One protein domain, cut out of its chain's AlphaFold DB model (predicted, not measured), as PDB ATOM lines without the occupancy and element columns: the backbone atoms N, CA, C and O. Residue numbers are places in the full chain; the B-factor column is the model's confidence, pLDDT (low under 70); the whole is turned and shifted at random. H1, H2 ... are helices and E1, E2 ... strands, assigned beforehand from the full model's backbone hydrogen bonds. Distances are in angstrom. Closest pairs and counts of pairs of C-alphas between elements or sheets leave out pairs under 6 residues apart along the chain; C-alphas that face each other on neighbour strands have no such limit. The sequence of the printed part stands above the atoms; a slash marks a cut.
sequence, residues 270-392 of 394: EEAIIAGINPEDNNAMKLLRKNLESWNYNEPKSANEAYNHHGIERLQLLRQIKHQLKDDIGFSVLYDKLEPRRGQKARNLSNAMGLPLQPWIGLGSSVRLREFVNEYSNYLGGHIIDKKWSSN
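What this domain is: This is residues 270 to 392 of the 394 residues of the protein "ENDO3c domain-containing protein" of Candidatus Desulfovibrio kirbyi (UniProt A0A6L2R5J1). A flat body of mostly short helices is gathered round one longer helix, H4, which runs through its middle, with H1, H2 and H3 around the beginning of H4 and H5, H7 and H8 around its later half. The small hairpin of strands E1 and E2 lies beyond H7 and H8, far from the middle, while H6 is set off to one side, touching no helix, and residues 353 to 365 lead from it to H7. The printed part has 123 residues, with named elements in the order H1 to H8, E1, E2; the two strands form one antiparallel sheet, and the class is mostly helix. The whole is compact, with a radius of gyration of the C-alphas of 15.1 A, and the C-alphas span 40 by 38 by 19 A.

How they stand to each other: The sheet consists of E1, residues 382 to 385, and E2, residues 388 to 391, a hairpin whose directions stand at 147 degrees, antiparallel. N 383 and O 390, 2.8 A apart, and N 385 and O 388, 2.9 A apart, are within hydrogen-bond range. H7, residues 366 to 375, comes to 6.8 A from E1 at the closest C-alphas, those of Asn 374 and His 383. H8, residues 377 to 380, is near E2, and its closest C-alphas to E1 are those of Ser 377 and His 383, 5.6 A apart. H5, residues 331 to 337, touches H7 about perpendicular, at 76 degrees, with the C-alphas of Ser 332 and Ser 366 closest at 5.1 A. H4, residues 310 to 324, is close to H5 but not clearly touching, about perpendicular at 87 degrees, with the C-alphas of Gln 324 and Leu 334 closest at 7.1 A. H4 is also close to H8 but not clearly touching; the closest C-alphas are those of Lys 322 and Leu 380, 5.8 A apart. H1, residues 270 to 274, touches residues 311 to 315 of H4 alone, and the closest C-alphas, those of Ile 274 and Leu 315, are 5.9 A apart. H2, residues 282 to 293, and H3, residues 300 to 306, form a helical hairpin at a shallow tilt of 23 degrees, opposite ways; they only just touch, with 3 pairs of C-alphas within 8 A, the closest those of Asn 291 and Ala 306 at 5.7 A. H6, residues 344 to 352, is close to H3 but not clearly touching, with the C-alphas of Pro 300 and Asn 351 closest at 7.8 A, and it is apart from H4, H5 and H7. In H1 to H7 every O i to N i+4 pair is within hydrogen-bond range; H8 is too short for such a pair.

Where its parts are: H1 begins at C-alpha 270, at (310.776, 205.271, 255.039). H2 measures 16.1 A from first to last C-alpha, and H3 10.6 A. H4, the longest helix, measures 21.6 A from C-alpha 310 at (309.089, 189.754, 256.855) to C-alpha 324 at (301.049, 202.965, 271.988). H6 measures 12.1 A and H7 14.2 A. E1 measures 9.8 A and E2 10.1 A, ending at C-alpha 391, at (309.271, 211.878, 271.821).

The domain as a whole: The two C-alphas farthest apart are those of Asn 283 and Asp 386, at 42.6 A. The printed part has no cut. The link from H6 to H7, residues 353 to 365, is long. The mean pLDDT of the printed part is 76.1, and 41 residues are under 70, namely 282 to 284, 293 to 310, 339 to 348, 351 and 354 to 362.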
ATOM      1  N   GLU A 270     310.225 205.999 253.897       81.56
ATOM      2  CA  GLU A 270     310.776 205.271 255.039       81.56
ATOM      3  C   GLU A 270     309.998 203.977 255.322       81.56
ATOM      4  O   GLU A 270     310.602 202.933 255.555       81.56
ATOM      5  N   GLU A 271     308.665 203.996 255.218       85.69
ATOM      6  CA  GLU A 271     307.838 202.795 255.387       85.69
ATOM      7  C   GLU A 271     308.095 201.742 254.303       85.69
ATOM      8  O   GLU A 271     308.126 200.547 254.608       85.69
ATOM      9  N   ALA A 272     308.333 202.165 253.060       82.62
ATOM     10  CA  ALA A 272     308.726 201.263 251.980       82.62
ATOM     11  C   ALA A 272     310.070 200.575 252.280       82.62
ATOM     12  O   ALA A 272     310.175 199.352 252.169       82.62
ATOM     13  N   ILE A 273     311.062 201.337 252.753       83.44
ATOM     14  CA  ILE A 273     312.377 200.811 253.148       83.44
ATOM     15  C   ILE A 273     312.255 199.828 254.319       83.44
ATOM     16  O   ILE A 273     312.814 198.732 254.259       83.44
ATOM     17  N   ILE A 274     311.468 200.158 255.350       86.62
ATOM     18  CA  ILE A 274     311.181 199.259 256.482       86.62
ATOM     19  C   ILE A 274     310.536 197.952 255.994       86.62
ATOM     20  O   ILE A 274     310.878 196.865 256.485       86.62
ATOM     21  N   ALA A 275     309.642 198.051 255.002       84.56
ATOM     22  CA  ALA A 275     308.991 196.915 254.358       84.56
ATOM     23  C   ALA A 275     309.912 196.099 253.430       84.56
ATOM     24  O   ALA A 275     309.502 195.034 252.956       84.56
ATOM     25  N   GLY A 276     311.153 196.545 253.206       84.44
ATOM     26  CA  GLY A 276     312.106 195.914 252.291       84.44
ATOM     27  C   GLY A 276     311.746 196.106 250.818       84.44
ATOM     28  O   GLY A 276     312.129 195.289 249.985       84.44
ATOM     29  N   ILE A 277     310.975 197.148 250.504       82.12
ATOM     30  CA  ILE A 277     310.528 197.494 249.156       82.12
ATOM     31  C   ILE A 277     311.330 198.690 248.659       82.12
ATOM     32  O   ILE A 277     311.550 199.646 249.398       82.12
ATOM     33  N   ASN A 278     311.755 198.646 247.393       77.94
ATOM     34  CA  ASN A 278     312.360 199.804 246.752       77.94
ATOM     35  C   ASN A 278     311.276 200.875 246.513       77.94
ATOM     36  O   ASN A 278     310.374 200.632 245.709       77.94
ATOM     37  N   PRO A 279     311.349 202.047 247.163       73.62
ATOM     38  CA  PRO A 279     310.359 203.109 246.990       73.62
ATOM     39  C   PRO A 279     310.322 203.702 245.573       73.62
ATOM     40  O   PRO A 279     309.298 204.258 245.185       73.62
ATOM     41  N   GLU A 280     311.387 203.543 244.780       74.62
ATOM     42  CA  GLU A 280     311.425 203.961 243.369       74.62
ATOM     43  C   GLU A 280     310.700 202.971 242.429       74.62
ATOM     44  O   GLU A 280     310.459 203.266 241.256       74.62
ATOM     45  N   ASP A 281     310.347 201.774 242.916       74.38
ATOM     46  CA  ASP A 281     309.598 200.778 242.151       74.38
ATOM     47  C   ASP A 281     308.088 200.965 242.350       74.38
ATOM     48  O   ASP A 281     307.474 200.457 243.292       74.38
ATOM     49  N   ASN A 282     307.464 201.662 241.400       67.38
ATOM     50  CA  ASN A 282     306.024 201.933 241.403       67.38
ATOM     51  C   ASN A 282     305.148 200.668 241.472       67.38
ATOM     52  O   ASN A 282     304.061 200.708 242.049       67.38
ATOM     53  N   ASN A 283     305.586 199.541 240.897       64.44
ATOM     54  CA  ASN A 283     304.811 198.300 240.931       64.44
ATOM     55  C   ASN A 283     304.914 197.631 242.302       64.44
ATOM     56  O   ASN A 283     303.900 197.181 242.839       64.44
ATOM     57  N   ALA A 284     306.113 197.605 242.884       69.19
ATOM     58  CA  ALA A 284     306.324 197.084 244.229       69.19
ATOM     59  C   ALA A 284     305.605 197.942 245.282       69.19
ATOM     60  O   ALA A 284     304.952 197.400 246.172       69.19
ATOM     61  N   MET A 285     305.615 199.270 245.122       71.75
ATOM     62  CA  MET A 285     304.849 200.200 245.956       71.75
ATOM     63  C   MET A 285     303.339 199.967 245.845       71.75
ATOM     64  O   MET A 285     302.639 199.956 246.856       71.75
ATOM     65  N   LYS A 286     302.826 199.713 244.635       70.12
ATOM     66  CA  LYS A 286     301.413 199.367 244.422       70.12
ATOM     67  C   LYS A 286     301.037 198.032 245.071       70.12
ATOM     68  O   LYS A 286     299.959 197.918 245.650       70.12
ATOM     69  N   LEU A 287     301.913 197.030 244.991       70.75
ATOM     70  CA  LEU A 287     301.695 195.732 245.628       70.75
ATOM     71  C   LEU A 287     301.740 195.841 247.157       70.75
ATOM     72  O   LEU A 287     300.883 195.274 247.827       70.75
ATOM     73  N   LEU A 288     302.688 196.611 247.699       75.94
ATOM     74  CA  LEU A 288     302.771 196.899 249.128       75.94
ATOM     75  C   LEU A 288     301.485 197.573 249.620       75.94
ATOM     76  O   LEU A 288     300.900 197.095 250.587       75.94
ATOM     77  N   ARG A 289     300.989 198.604 248.920       74.44
ATOM     78  CA  ARG A 289     299.691 199.244 249.221       74.44
ATOM     79  C   ARG A 289     298.553 198.244 249.219       74.44
ATOM     80  O   ARG A 289     297.892 198.097 250.237       74.44
ATOM     81  N   LYS A 290     298.400 197.475 248.139       72.38
ATOM     82  CA  LYS A 290     297.362 196.442 248.039       72.38
ATOM     83  C   LYS A 290     297.421 195.461 249.214       72.38
ATOM     84  O   LYS A 290     296.380 195.114 249.765       72.38
ATOM     85  N   ASN A 291     298.613 195.026 249.613       71.69
ATOM     86  CA  ASN A 291     298.792 194.091 250.725       71.69
ATOM     87  C   ASN A 291     298.490 194.732 252.093       71.69
ATOM     88  O   ASN A 291     298.043 194.035 252.997       71.69
ATOM     89  N   LEU A 292     298.712 196.042 252.253       70.62
ATOM     90  CA  LEU A 292     298.328 196.786 253.458       70.62
ATOM     91  C   LEU A 292     296.824 197.141 253.482       70.62
ATOM     92  O   LEU A 292     296.251 197.210 254.564       70.62
ATOM     93  N   GLU A 293     296.194 197.364 252.321       63.38
ATOM     94  CA  GLU A 293     294.792 197.796 252.147       63.38
ATOM     95  C   GLU A 293     293.782 196.644 252.130       63.38
ATOM     96  O   GLU A 293     292.692 196.770 252.678       63.38
ATOM     97  N   SER A 294     294.135 195.497 251.540       59.78
ATOM     98  CA  SER A 294     293.304 194.274 251.553       59.78
ATOM     99  C   SER A 294     293.267 193.584 252.923       59.78
ATOM    100  O   SER A 294     292.801 192.450 253.071       59.78
ATOM    101  N   TRP A 295     293.774 194.276 253.939       61.22
ATOM    102  CA  TRP A 295     293.937 193.773 255.277       61.22
ATOM    103  C   TRP A 295     292.666 193.912 256.113       61.22
ATOM    104  O   TRP A 295     292.174 195.012 256.356       61.22
ATOM    105  N   ASN A 296     292.183 192.793 256.644       56.62
ATOM    106  CA  ASN A 296     291.150 192.764 257.666       56.62
ATOM    107  C   ASN A 296     291.619 191.894 258.839       56.62
ATOM    108  O   ASN A 296     291.744 190.676 258.718       56.62
ATOM    109  N   TYR A 297     291.845 192.519 260.000       52.06
ATOM    110  CA  TYR A 297     292.250 191.842 261.239       52.06
ATOM    111  C   TYR A 297     291.274 190.759 261.703       52.06
ATOM    112  O   TYR A 297     291.659 189.892 262.480       52.06
ATOM    113  N   ASN A 298     290.026 190.798 261.251       51.41
ATOM    114  CA  ASN A 298     289.012 189.815 261.610       51.41
ATOM    115  C   ASN A 298     288.930 188.661 260.596       51.41
ATOM    116  O   ASN A 298     288.154 187.731 260.804       51.41
ATOM    117  N   GLU A 299     289.733 188.690 259.525       58.31
ATOM    118  CA  GLU A 299     289.744 187.681 258.466       58.31
ATOM    119  C   GLU A 299     291.081 186.910 258.422       58.31
ATOM    120  O   GLU A 299     292.104 187.425 257.968       58.31
ATOM    121  N   PRO A 300     291.097 185.628 258.829       55.94
ATOM    122  CA  PRO A 300     292.317 184.814 258.913       55.94
ATOM    123  C   PRO A 300     293.077 184.650 257.587       55.94
ATOM    124  O   PRO A 300     294.300 184.517 257.582       55.94
ATOM    125  N   LYS A 301     292.367 184.666 256.449       59.12
ATOM    126  CA  LYS A 301     292.976 184.559 255.110       59.12
ATOM    127  C   LYS A 301     293.769 185.813 254.735       59.12
ATOM    128  O   LYS A 301     294.867 185.690 254.206       59.12
ATOM    129  N   SER A 302     293.248 186.986 255.090       58.22
ATOM    130  CA  SER A 302     293.867 188.291 254.839       58.22
ATOM    131  C   SER A 302     295.194 188.452 255.602       58.22
ATOM    132  O   SER A 302     296.198 188.905 255.055       58.22
ATOM    133  N   ALA A 303     295.247 187.958 256.842       56.41
ATOM    134  CA  ALA A 303     296.475 187.871 257.629       56.41
ATOM    135  C   ALA A 303     297.571 187.019 256.946       56.41
ATOM    136  O   ALA A 303     298.724 187.437 256.864       56.41
ATOM    137  N   ASN A 304     297.234 185.836 256.426       58.25
ATOM    138  CA  ASN A 304     298.224 184.936 255.820       58.25
ATOM    139  C   ASN A 304     298.877 185.493 254.540       58.25
ATOM    140  O   ASN A 304     300.034 185.179 254.272       58.25
ATOM    141  N   GLU A 305     298.180 186.328 253.766       60.22
ATOM    142  CA  GLU A 305     298.734 186.949 252.552       60.22
ATOM    143  C   GLU A 305     299.742 188.066 252.876       60.22
ATOM    144  O   GLU A 305     300.803 188.137 252.254       60.22
ATOM    145  N   ALA A 306     299.473 188.881 253.900       56.59
ATOM    146  CA  ALA A 306     300.366 189.963 254.325       56.59
ATOM    147  C   ALA A 306     301.605 189.467 255.105       56.59
ATOM    148  O   ALA A 306     302.682 190.060 255.014       56.59
ATOM    149  N   TYR A 307     301.477 188.369 255.861       56.38
ATOM    150  CA  TYR A 307     302.508 187.878 256.788       56.38
ATOM    151  C   TYR A 307     303.535 186.903 256.192       56.38
ATOM    152  O   TYR A 307     304.424 186.437 256.899       56.38
ATOM    153  N   ASN A 308     303.478 186.620 254.889       61.75
ATOM    154  CA  ASN A 308     304.555 185.896 254.201       61.75
ATOM    155  C   ASN A 308     305.737 186.806 253.810       61.75
ATOM    156  O   ASN A 308     306.704 186.334 253.215       61.75
ATOM    157  N   HIS A 309     305.684 188.099 254.152       67.94
ATOM    158  CA  HIS A 309     306.745 189.063 253.872       67.94
ATOM    159  C   HIS A 309     307.275 189.687 255.172       67.94
ATOM    160  O   HIS A 309     306.618 190.528 255.788       67.94
ATOM    161  N   HIS A 310     308.494 189.319 255.579       66.00
ATOM    162  CA  HIS A 310     309.089 189.754 256.855       66.00
ATOM    163  C   HIS A 310     309.163 191.280 257.032       66.00
ATOM    164  O   HIS A 310     309.043 191.782 258.149       66.00
ATOM    165  N   GLY A 311     309.334 192.039 255.945       75.88
ATOM    166  CA  GLY A 311     309.323 193.503 256.009       75.88
ATOM    167  C   GLY A 311     307.936 194.093 256.293       75.88
ATOM    168  O   GLY A 311     307.824 195.062 257.041       75.88
ATOM    169  N   ILE A 312     306.866 193.483 255.773       76.06
ATOM    170  CA  ILE A 312     305.489 193.951 255.998       76.06
ATOM    171  C   ILE A 312     305.086 193.690 257.452       76.06
ATOM    172  O   ILE A 312     304.554 194.578 258.113       76.06
ATOM    173  N   GLU A 313     305.423 192.513 257.991       75.12
ATOM    174  CA  GLU A 313     305.251 192.195 259.417       75.12
ATOM    175  C   GLU A 313     305.930 193.230 260.327       75.12
ATOM    176  O   GLU A 313     305.347 193.682 261.317       75.12
ATOM    177  N   ARG A 314     307.160 193.623 259.978       84.00
ATOM    178  CA  ARG A 314     307.948 194.602 260.731       84.00
ATOM    179  C   ARG A 314     307.306 195.986 260.720       84.00
ATOM    180  O   ARG A 314     307.127 196.576 261.785       84.00
ATOM    181  N   LEU A 315     306.938 196.482 259.537       84.94
ATOM    182  CA  LEU A 315     306.263 197.772 259.378       84.94
ATOM    183  C   LEU A 315     304.966 197.825 260.197       84.94
ATOM    184  O   LEU A 315     304.687 198.815 260.872       84.94
ATOM    185  N   GLN A 316     304.198 196.736 260.196       76.56
ATOM    186  CA  GLN A 316     302.942 196.666 260.938       76.56
ATOM    187  C   GLN A 316     303.142 196.721 262.449       76.56
ATOM    188  O   GLN A 316     302.446 197.466 263.141       76.56
ATOM    189  N   LEU A 317     304.126 195.984 262.968       81.31
ATOM    190  CA  LEU A 317     304.463 196.056 264.384       81.31
ATOM    191  C   LEU A 317     304.897 197.475 264.785       81.31
ATOM    192  O   LEU A 317     304.491 197.962 265.837       81.31
ATOM    193  N   LEU A 318     305.673 198.161 263.940       86.44
ATOM    194  CA  LEU A 318     306.098 199.540 264.194       86.44
ATOM    195  C   LEU A 318     304.920 200.519 264.219       86.44
ATOM    196  O   LEU A 318     304.861 201.356 265.117       86.44
ATOM    197  N   ARG A 319     303.942 200.381 263.315       83.62
ATOM    198  CA  ARG A 319     302.707 201.188 263.337       83.62
ATOM    199  C   ARG A 319     301.894 200.966 264.620       83.62
ATOM    200  O   ARG A 319     301.422 201.934 265.217       83.62
ATOM    201  N   GLN A 320     301.775 199.718 265.086       80.19
ATOM    202  CA  GLN A 320     301.115 199.403 266.362       80.19
ATOM    203  C   GLN A 320     301.858 200.013 267.559       80.19
ATOM    204  O   GLN A 320     301.234 200.616 268.431       80.19
ATOM    205  N   ILE A 321     303.189 199.886 267.586       86.81
ATOM    206  CA  ILE A 321     304.036 200.476 268.626       86.81
ATOM    207  C   ILE A 321     303.876 201.998 268.639       86.81
ATOM    208  O   ILE A 321     303.630 202.558 269.703       86.81
ATOM    209  N   LYS A 322     303.941 202.658 267.476       86.38
ATOM    210  CA  LYS A 322     303.809 204.117 267.342       86.38
ATOM    211  C   LYS A 322     302.521 204.648 267.973       86.38
ATOM    212  O   LYS A 322     302.553 205.672 268.638       86.38
ATOM    213  N   HIS A 323     301.407 203.923 267.844       81.62
ATOM    214  CA  HIS A 323     300.133 204.298 268.472       81.62
ATOM    215  C   HIS A 323     300.121 204.146 270.008       81.62
ATOM    216  O   HIS A 323     299.331 204.789 270.698       81.62
ATOM    217  N   GLN A 324     300.973 203.276 270.555       84.00
ATOM    218  CA  GLN A 324     301.049 202.965 271.988       84.00
ATOM    219  C   GLN A 324     302.169 203.724 272.716       84.00
ATOM    220  O   GLN A 324     302.154 203.786 273.952       84.00
ATOM    221  N   LEU A 325     303.138 204.273 271.976       86.88
ATOM    222  CA  LEU A 325     304.228 205.074 272.518       86.88
ATOM    223  C   LEU A 325     303.684 206.388 273.078       86.88
ATOM    224  O   LEU A 325     302.961 207.129 272.420       86.88
ATOM    225  N   LYS A 326     304.027 206.642 274.336       88.38
ATOM    226  CA  LYS A 326     303.741 207.875 275.065       88.38
ATOM    227  C   LYS A 326     305.000 208.235 275.827       88.38
ATOM    228  O   LYS A 326     305.735 207.325 276.223       88.38
ATOM    229  N   ASP A 327     305.228 209.519 276.050       90.12
ATOM    230  CA  ASP A 327     306.361 209.952 276.860       90.12
ATOM    231  C   ASP A 327     306.330 209.275 278.233       90.12
ATOM    232  O   ASP A 327     305.268 208.947 278.775       90.12
ATOM    233  N   ASP A 328     307.521 208.969 278.737       90.31
ATOM    234  CA  ASP A 328     307.766 208.229 279.972       90.31
ATOM    235  C   ASP A 328     307.285 206.768 280.004       90.31
ATOM    236  O   ASP A 328     307.443 206.092 281.035       90.31
ATOM    237  N   ILE A 329     306.751 206.209 278.907       91.31
ATOM    238  CA  ILE A 329     306.358 204.795 278.901       91.31
ATOM    239  C   ILE A 329     307.590 203.890 279.028       91.31
ATOM    240  O   ILE A 329     308.537 203.947 278.242       91.31
ATOM    241  N   GLY A 330     307.573 203.015 280.035       92.12
ATOM    242  CA  GLY A 330     308.585 201.976 280.204       92.12
ATOM    243  C   GLY A 330     308.340 200.787 279.274       92.12
ATOM    244  O   GLY A 330     307.201 200.370 279.062       92.12
ATOM    245  N   PHE A 331     309.413 200.171 278.778       90.88
ATOM    246  CA  PHE A 331     309.306 199.068 277.814       90.88
ATOM    247  C   PHE A 331     308.663 197.792 278.359       90.88
ATOM    248  O   PHE A 331     308.117 197.034 277.570       90.88
ATOM    249  N   SER A 332     308.668 197.545 279.673       87.75
ATOM    250  CA  SER A 332     307.875 196.440 280.241       87.75
ATOM    251  C   SER A 332     306.373 196.709 280.114       87.75
ATOM    252  O   SER A 332     305.633 195.843 279.671       87.75
ATOM    253  N   VAL A 333     305.938 197.943 280.393       88.44
ATOM    254  CA  VAL A 333     304.530 198.350 280.270       88.44
ATOM    255  C   VAL A 333     304.091 198.349 278.808       88.44
ATOM    256  O   VAL A 333     303.012 197.859 278.491       88.44
ATOM    257  N   LEU A 334     304.927 198.871 277.906       87.56
ATOM    258  CA  LEU A 334     304.666 198.802 276.469       87.56
ATOM    259  C   LEU A 334     304.570 197.343 276.000       87.56
ATOM    260  O   LEU A 334     303.629 196.998 275.294       87.56
ATOM    261  N   TYR A 335     305.492 196.477 276.435       84.44
ATOM    262  CA  TYR A 335     305.488 195.050 276.099       84.44
ATOM    263  C   TYR A 335     304.202 194.343 276.546       84.44
ATOM    264  O   TYR A 335     303.677 193.512 275.808       84.44
ATOM    265  N   ASP A 336     303.664 194.693 277.714       81.75
ATOM    266  CA  ASP A 336     302.417 194.118 278.231       81.75
ATOM    267  C   ASP A 336     301.160 194.688 277.560       81.75
ATOM    268  O   ASP A 336     300.161 193.982 277.446       81.75
ATOM    269  N   LYS A 337     301.211 195.939 277.075       80.44
ATOM    270  CA  LYS A 337     300.130 196.564 276.288       80.44
ATOM    271  C   LYS A 337     300.012 196.013 274.870       80.44
ATOM    272  O   LYS A 337     298.931 196.070 274.289       80.44
ATOM    273  N   LEU A 338     301.106 195.515 274.296       75.44
ATOM    274  CA  LEU A 338     301.057 194.772 273.039       75.44
ATOM    275  C   LEU A 338     300.321 193.440 273.270       75.44
ATOM    276  O   LEU A 338     300.447 192.841 274.338       75.44
ATOM    277  N   GLU A 339     299.561 192.962 272.279       64.88
ATOM    278  CA  GLU A 339     298.688 191.781 272.401       64.88
ATOM    279  C   GLU A 339     299.410 190.579 273.075       64.88
ATOM    280  O   GLU A 339     300.548 190.241 272.715       64.88
ATOM    281  N   PRO A 340     298.772 189.884 274.039       55.66
ATOM    282  CA  PRO A 340     299.386 188.768 274.766       55.66
ATOM    283  C   PRO A 340     299.567 187.498 273.914       55.66
ATOM    284  O   PRO A 340     300.389 186.643 274.242       55.66
ATOM    285  N   ARG A 341     298.848 187.369 272.790       59.12
ATOM    286  CA  ARG A 341     298.944 186.246 271.836       59.12
ATOM    287  C   ARG A 341     300.141 186.401 270.884       59.12
ATOM    288  O   ARG A 341     299.985 186.426 269.667       59.12
ATOM    289  N   ARG A 342     301.346 186.506 271.446       60.75
ATOM    290  CA  ARG A 342     302.617 186.702 270.720       60.75
ATOM    291  C   ARG A 342     303.528 185.476 270.837       60.75
ATOM    292  O   ARG A 342     303.495 184.772 271.843       60.75
ATOM    293  N   GLY A 343     304.353 185.208 269.824       57.75
ATOM    294  CA  GLY A 343     305.256 184.046 269.806       57.75
ATOM    295  C   GLY A 343     304.976 183.058 268.675       57.75
ATOM    296  O   GLY A 343     303.822 182.860 268.304       57.75
ATOM    297  N   GLN A 344     306.009 182.353 268.194       58.00
ATOM    298  CA  GLN A 344     305.863 181.295 267.180       58.00
ATOM    299  C   GLN A 344     304.805 180.252 267.572       58.00
ATOM    300  O   GLN A 344     304.003 179.833 266.746       58.00
ATOM    301  N   LYS A 345     304.765 179.853 268.851       65.00
ATOM    302  CA  LYS A 345     303.809 178.860 269.361       65.00
ATOM    303  C   LYS A 345     302.362 179.363 269.314       65.00
ATOM    304  O   LYS A 345     301.484 178.626 268.880       65.00
ATOM    305  N   ALA A 346     302.123 180.612 269.718       66.75
ATOM    306  CA  ALA A 346     300.804 181.241 269.649       66.75
ATOM    307  C   ALA A 346     300.375 181.484 268.195       66.75
ATOM    308  O   ALA A 346     299.228 181.229 267.855       66.75
ATOM    309  N   ARG A 347     301.309 181.878 267.318       64.81
ATOM    310  CA  ARG A 347     301.086 182.033 265.874       64.81
ATOM    311  C   ARG A 347     300.695 180.711 265.216       64.81
ATOM    312  O   ARG A 347     299.700 180.660 264.505       64.81
ATOM    313  N   ASN A 348     301.429 179.635 265.500       68.56
ATOM    314  CA  ASN A 348     301.119 178.297 264.992       68.56
ATOM    315  C   ASN A 348     299.738 177.819 265.475       68.56
ATOM    316  O   ASN A 348     298.992 177.233 264.696       68.56
ATOM    317  N   LEU A 349     299.386 178.106 266.734       71.31
ATOM    318  CA  LEU A 349     298.082 177.774 267.310       71.31
ATOM    319  C   LEU A 349     296.944 178.591 266.679       71.31
ATOM    320  O   LEU A 349     295.951 178.011 266.255       71.31
ATOM    321  N   SER A 350     297.103 179.913 266.560       71.06
ATOM    322  CA  SER A 350     296.136 180.787 265.891       71.06
ATOM    323  C   SER A 350     295.935 180.389 264.430       71.06
ATOM    324  O   SER A 350     294.800 180.321 263.978       71.06
ATOM    325  N   ASN A 351     297.010 180.045 263.713       67.25
ATOM    326  CA  ASN A 351     296.925 179.585 262.327       67.25
ATOM    327  C   ASN A 351     296.152 178.260 262.222       67.25
ATOM    328  O   ASN A 351     295.273 178.122 261.378       67.25
ATOM    329  N   ALA A 352     296.420 177.308 263.124       73.69
ATOM    330  CA  ALA A 352     295.699 176.035 263.182       73.69
ATOM    331  C   ALA A 352     294.211 176.196 263.546       73.69
ATOM    332  O   ALA A 352     293.385 175.393 263.124       73.69
ATOM    333  N   MET A 353     293.866 177.233 264.315       74.31
ATOM    334  CA  MET A 353     292.495 177.543 264.735       74.31
ATOM    335  C   MET A 353     291.759 178.497 263.783       74.31
ATOM    336  O   MET A 353     290.617 178.852 264.060       74.31
ATOM    337  N   GLY A 354     292.393 178.940 262.688       65.56
ATOM    338  CA  GLY A 354     291.816 179.957 261.807       65.56
ATOM    339  C   GLY A 354     291.502 181.254 262.554       65.56
ATOM    340  O   GLY A 354     290.473 181.872 262.314       65.56
ATOM    341  N   LEU A 355     292.348 181.637 263.506       61.28
ATOM    342  CA  LEU A 355     292.254 182.892 264.242       61.28
ATOM    343  C   LEU A 355     293.188 183.935 263.612       61.28
ATOM    344  O   LEU A 355     294.192 183.565 262.997       61.28
ATOM    345  N   PRO A 356     292.907 185.235 263.794       56.66
ATOM    346  CA  PRO A 356     293.796 186.298 263.349       56.66
ATOM    347  C   PRO A 356     295.242 186.095 263.814       56.66
ATOM    348  O   PRO A 356     295.502 185.796 264.986       56.66
ATOM    349  N   LEU A 357     296.189 186.285 262.895       60.62
ATOM    350  CA  LEU A 357     297.615 186.300 263.208       60.62
ATOM    351  C   LEU A 357     298.027 187.741 263.532       60.62
ATOM    352  O   LEU A 357     297.622 188.681 262.850       60.62
ATOM    353  N   GLN A 358     298.809 187.922 264.589       60.34
ATOM    354  CA  GLN A 358     299.430 189.211 264.894       60.34
ATOM    355  C   GLN A 358     300.854 189.248 264.324       60.34
ATOM    356  O   GLN A 358     301.505 188.195 264.280       60.34
ATOM    357  N   PRO A 359     301.362 190.429 263.922       60.84
ATOM    358  CA  PRO A 359     302.737 190.565 263.463       60.84
ATOM    359  C   PRO A 359     303.697 190.135 264.580       60.84
ATOM    360  O   PRO A 359     303.624 190.628 265.707       60.84
ATOM    361  N   TRP A 360     304.601 189.197 264.295       61.88
ATOM    362  CA  TRP A 360     305.564 188.716 265.284       61.88
ATOM    363  C   TRP A 360     306.948 188.559 264.672       61.88
ATOM    364  O   TRP A 360     307.199 187.624 263.919       61.88
ATOM    365  N   ILE A 361     307.865 189.439 265.072       62.41
ATOM    366  CA  ILE A 361     309.255 189.447 264.592       62.41
ATOM    367  C   ILE A 361     310.240 188.771 265.565       62.41
ATOM    368  O   ILE A 361     311.441 189.010 265.501       62.41
ATOM    369  N   GLY A 362     309.765 187.961 266.520       65.31
ATOM    370  CA  GLY A 362     310.664 187.283 267.470       65.31
ATOM    371  C   GLY A 362     310.976 188.041 268.771       65.31
ATOM    372  O   GLY A 362     311.887 187.647 269.509       65.31
ATOM    373  N   LEU A 363     310.232 189.107 269.099       73.62
ATOM    374  CA  LEU A 363     310.440 189.894 270.328       73.62
ATOM    375  C   LEU A 363     309.930 189.150 271.573       73.62
ATOM    376  O   LEU A 363     308.782 189.283 272.001       73.62
ATOM    377  N   GLY A 364     310.801 188.331 272.159       73.81
ATOM    378  CA  GLY A 364     310.500 187.513 273.341       73.81
ATOM    379  C   GLY A 364     310.655 188.219 274.693       73.81
ATOM    380  O   GLY A 364     310.471 187.575 275.720       73.81
ATOM    381  N   SER A 365     311.032 189.500 274.727       82.75
ATOM    382  CA  SER A 365     311.232 190.242 275.977       82.75
ATOM    383  C   SER A 365     311.092 191.751 275.780       82.75
ATOM    384  O   SER A 365     311.291 192.263 274.675       82.75
ATOM    385  N   SER A 366     310.827 192.476 276.871       85.50
ATOM    386  CA  SER A 366     310.833 193.945 276.878       85.50
ATOM    387  C   SER A 366     312.207 194.536 276.538       85.50
ATOM    388  O   SER A 366     312.286 195.644 276.014       85.50
ATOM    389  N   VAL A 367     313.294 193.788 276.770       87.19
ATOM    390  CA  VAL A 367     314.658 194.172 276.372       87.19
ATOM    391  C   VAL A 367     314.799 194.178 274.852       87.19
ATOM    392  O   VAL A 367     315.205 195.192 274.296       87.19
ATOM    393  N   ARG A 368     314.382 193.098 274.175       86.06
ATOM    394  CA  ARG A 368     314.408 193.027 272.705       86.06
ATOM    395  C   ARG A 368     313.447 194.018 272.063       86.06
ATOM    396  O   ARG A 368     313.763 194.585 271.027       86.06
ATOM    397  N   LEU A 369     312.283 194.250 272.679       88.06
ATOM    398  CA  LEU A 369     311.366 195.299 272.227       88.06
ATOM    399  C   LEU A 369     312.024 196.678 272.290       88.06
ATOM    400  O   LEU A 369     311.883 197.455 271.356       88.06
ATOM    401  N   ARG A 370     312.757 196.973 273.367       92.12
ATOM    402  CA  ARG A 370     313.486 198.235 273.499       92.12
ATOM    403  C   ARG A 370     314.568 198.390 272.435       92.12
ATOM    404  O   ARG A 370     314.667 199.459 271.851       92.12
ATOM    405  N   GLU A 371     315.356 197.347 272.181       90.75
ATOM    406  CA  GLU A 371     316.373 197.345 271.116       90.75
ATOM    407  C   GLU A 371     315.742 197.591 269.744       90.75
ATOM    408  O   GLU A 371     316.200 198.456 269.006       90.75
ATOM    409  N   PHE A 372     314.635 196.904 269.455       90.12
ATOM    410  CA  PHE A 372     313.877 197.093 268.224       90.12
ATOM    411  C   PHE A 372     313.326 198.520 268.093       90.12
ATOM    412  O   PHE A 372     313.482 199.154 267.060       90.12
ATOM    413  N   VAL A 373     312.725 199.078 269.146       90.94
ATOM    414  CA  VAL A 373     312.243 200.469 269.124       90.94
ATOM    415  C   VAL A 373     313.386 201.467 268.958       90.94
ATOM    416  O   VAL A 373     313.215 202.468 268.271       90.94
ATOM    417  N   ASN A 374     314.554 201.187 269.536       92.12
ATOM    418  CA  ASN A 374     315.740 202.019 269.361       92.12
ATOM    419  C   ASN A 374     316.246 202.009 267.910       92.12
ATOM    420  O   ASN A 374     316.655 203.044 267.403       92.12
ATOM    421  N   GLU A 375     316.207 200.854 267.239       91.94
ATOM    422  CA  GLU A 375     316.601 200.710 265.829       91.94
ATOM    423  C   GLU A 375     315.748 201.589 264.898       91.94
ATOM    424  O   GLU A 375     316.268 202.165 263.946       91.94
ATOM    425  N   TYR A 376     314.456 201.745 265.205       92.19
ATOM    426  CA  TYR A 376     313.497 202.517 264.403       92.19
ATOM    427  C   TYR A 376     313.073 203.829 265.077       92.19
ATOM    428  O   TYR A 376     311.990 204.349 264.803       92.19
ATOM    429  N   SER A 377     313.904 204.381 265.964       89.19
ATOM    430  CA  SER A 377     313.552 205.559 266.767       89.19
ATOM    431  C   SER A 377     313.261 206.796 265.905       89.19
ATOM    432  O   SER A 377     312.355 207.565 266.224       89.19
ATOM    433  N   ASN A 378     313.953 206.928 264.767       85.38
ATOM    434  CA  ASN A 378     313.721 207.981 263.773       85.38
ATOM    435  C   ASN A 378     312.300 207.906 263.189       85.38
ATOM    436  O   ASN A 378     311.547 208.871 263.305       85.38
ATOM    437  N   TYR A 379     311.897 206.741 262.671       87.44
ATOM    438  CA  TYR A 379     310.537 206.497 262.168       87.44
ATOM    439  C   TYR A 379     309.457 206.716 263.244       87.44
ATOM    440  O   TYR A 379     308.349 207.212 262.984       87.44
ATOM    441  N   LEU A 380     309.771 206.314 264.478       89.38
ATOM    442  CA  LEU A 380     308.881 206.426 265.629       89.38
ATOM    443  C   LEU A 380     308.826 207.852 266.206       89.38
ATOM    444  O   LEU A 380     307.914 208.134 266.976       89.38
ATOM    445  N   GLY A 381     309.721 208.753 265.786       88.44
ATOM    446  CA  GLY A 381     309.690 210.174 266.140       88.44
ATOM    447  C   GLY A 381     310.201 210.490 267.547       88.44
ATOM    448  O   GLY A 381     309.697 211.406 268.193       88.44
ATOM    449  N   GLY A 382     311.178 209.739 268.052       90.12
ATOM    450  CA  GLY A 382     311.693 209.944 269.407       90.12
ATOM    451  C   GLY A 382     312.979 209.187 269.692       90.12
ATOM    452  O   GLY A 382     313.688 208.754 268.784       90.12
ATOM    453  N   HIS A 383     313.287 209.042 270.972       92.81
ATOM    454  CA  HIS A 383     314.472 208.372 271.486       92.81
ATOM    455  C   HIS A 383     314.202 207.780 272.875       92.81
ATOM    456  O   HIS A 383     313.140 207.958 273.470       92.81
ATOM    457  N   ILE A 384     315.158 207.007 273.391       92.56
ATOM    458  CA  ILE A 384     315.027 206.325 274.681       92.56
ATOM    459  C   ILE A 384     315.946 206.993 275.703       92.56
ATOM    460  O   ILE A 384     317.163 206.982 275.532       92.56
ATOM    461  N   ILE A 385     315.369 207.500 276.795       91.31
ATOM    462  CA  ILE A 385     316.085 208.058 277.952       91.31
ATOM    463  C   ILE A 385     315.749 207.197 279.170       91.31
ATOM    464  O   ILE A 385     314.588 206.877 279.404       91.31
ATOM    465  N   ASP A 386     316.754 206.748 279.926       91.19
ATOM    466  CA  ASP A 386     316.562 205.967 281.162       91.19
ATOM    467  C   ASP A 386     315.599 204.770 281.029       91.19
ATOM    468  O   ASP A 386     314.808 204.452 281.919       91.19
ATOM    469  N   LYS A 387     315.687 204.053 279.899       90.81
ATOM    470  CA  LYS A 387     314.820 202.906 279.550       90.81
ATOM    471  C   LYS A 387     313.330 203.269 279.410       90.81
ATOM    472  O   LYS A 387     312.487 202.370 279.505       90.81
ATOM    473  N   LYS A 388     313.011 204.534 279.154       92.44
ATOM    474  CA  LYS A 388     311.675 205.040 278.827       92.44
ATOM    475  C   LYS A 388     311.693 205.761 277.485       92.44
ATOM    476  O   LYS A 388     312.749 206.191 277.026       92.44
ATOM    477  N   TRP A 389     310.538 205.844 276.841       94.19
ATOM    478  CA  TRP A 389     310.387 206.607 275.605       94.19
ATOM    479  C   TRP A 389     310.320 208.112 275.879       94.19
ATOM    480  O   TRP A 389     309.654 208.531 276.824       94.19
ATOM    481  N   SER A 390     310.969 208.894 275.020       91.56
ATOM    482  CA  SER A 390     310.863 210.348 274.940       91.56
ATOM    483  C   SER A 390     310.662 210.731 273.479       91.56
ATOM    484  O   SER A 390     311.513 210.450 272.635       91.56
ATOM    485  N   SER A 391     309.541 211.358 273.161       89.19
ATOM    486  CA  SER A 391     309.271 211.878 271.821       89.19
ATOM    487  C   SER A 391     310.165 213.099 271.551       89.19
ATOM    488  O   SER A 391     310.589 213.779 272.485       89.19
ATOM    489  N   ASN A 392     310.472 213.394 270.287       83.12
ATOM    490  CA  ASN A 392     311.310 214.540 269.896       83.12
ATOM    491  C   ASN A 392     310.572 215.912 269.988       83.12
ATOM    492  O   ASN A 392     310.979 216.837 269.293       83.12
TER     493      ASN A 392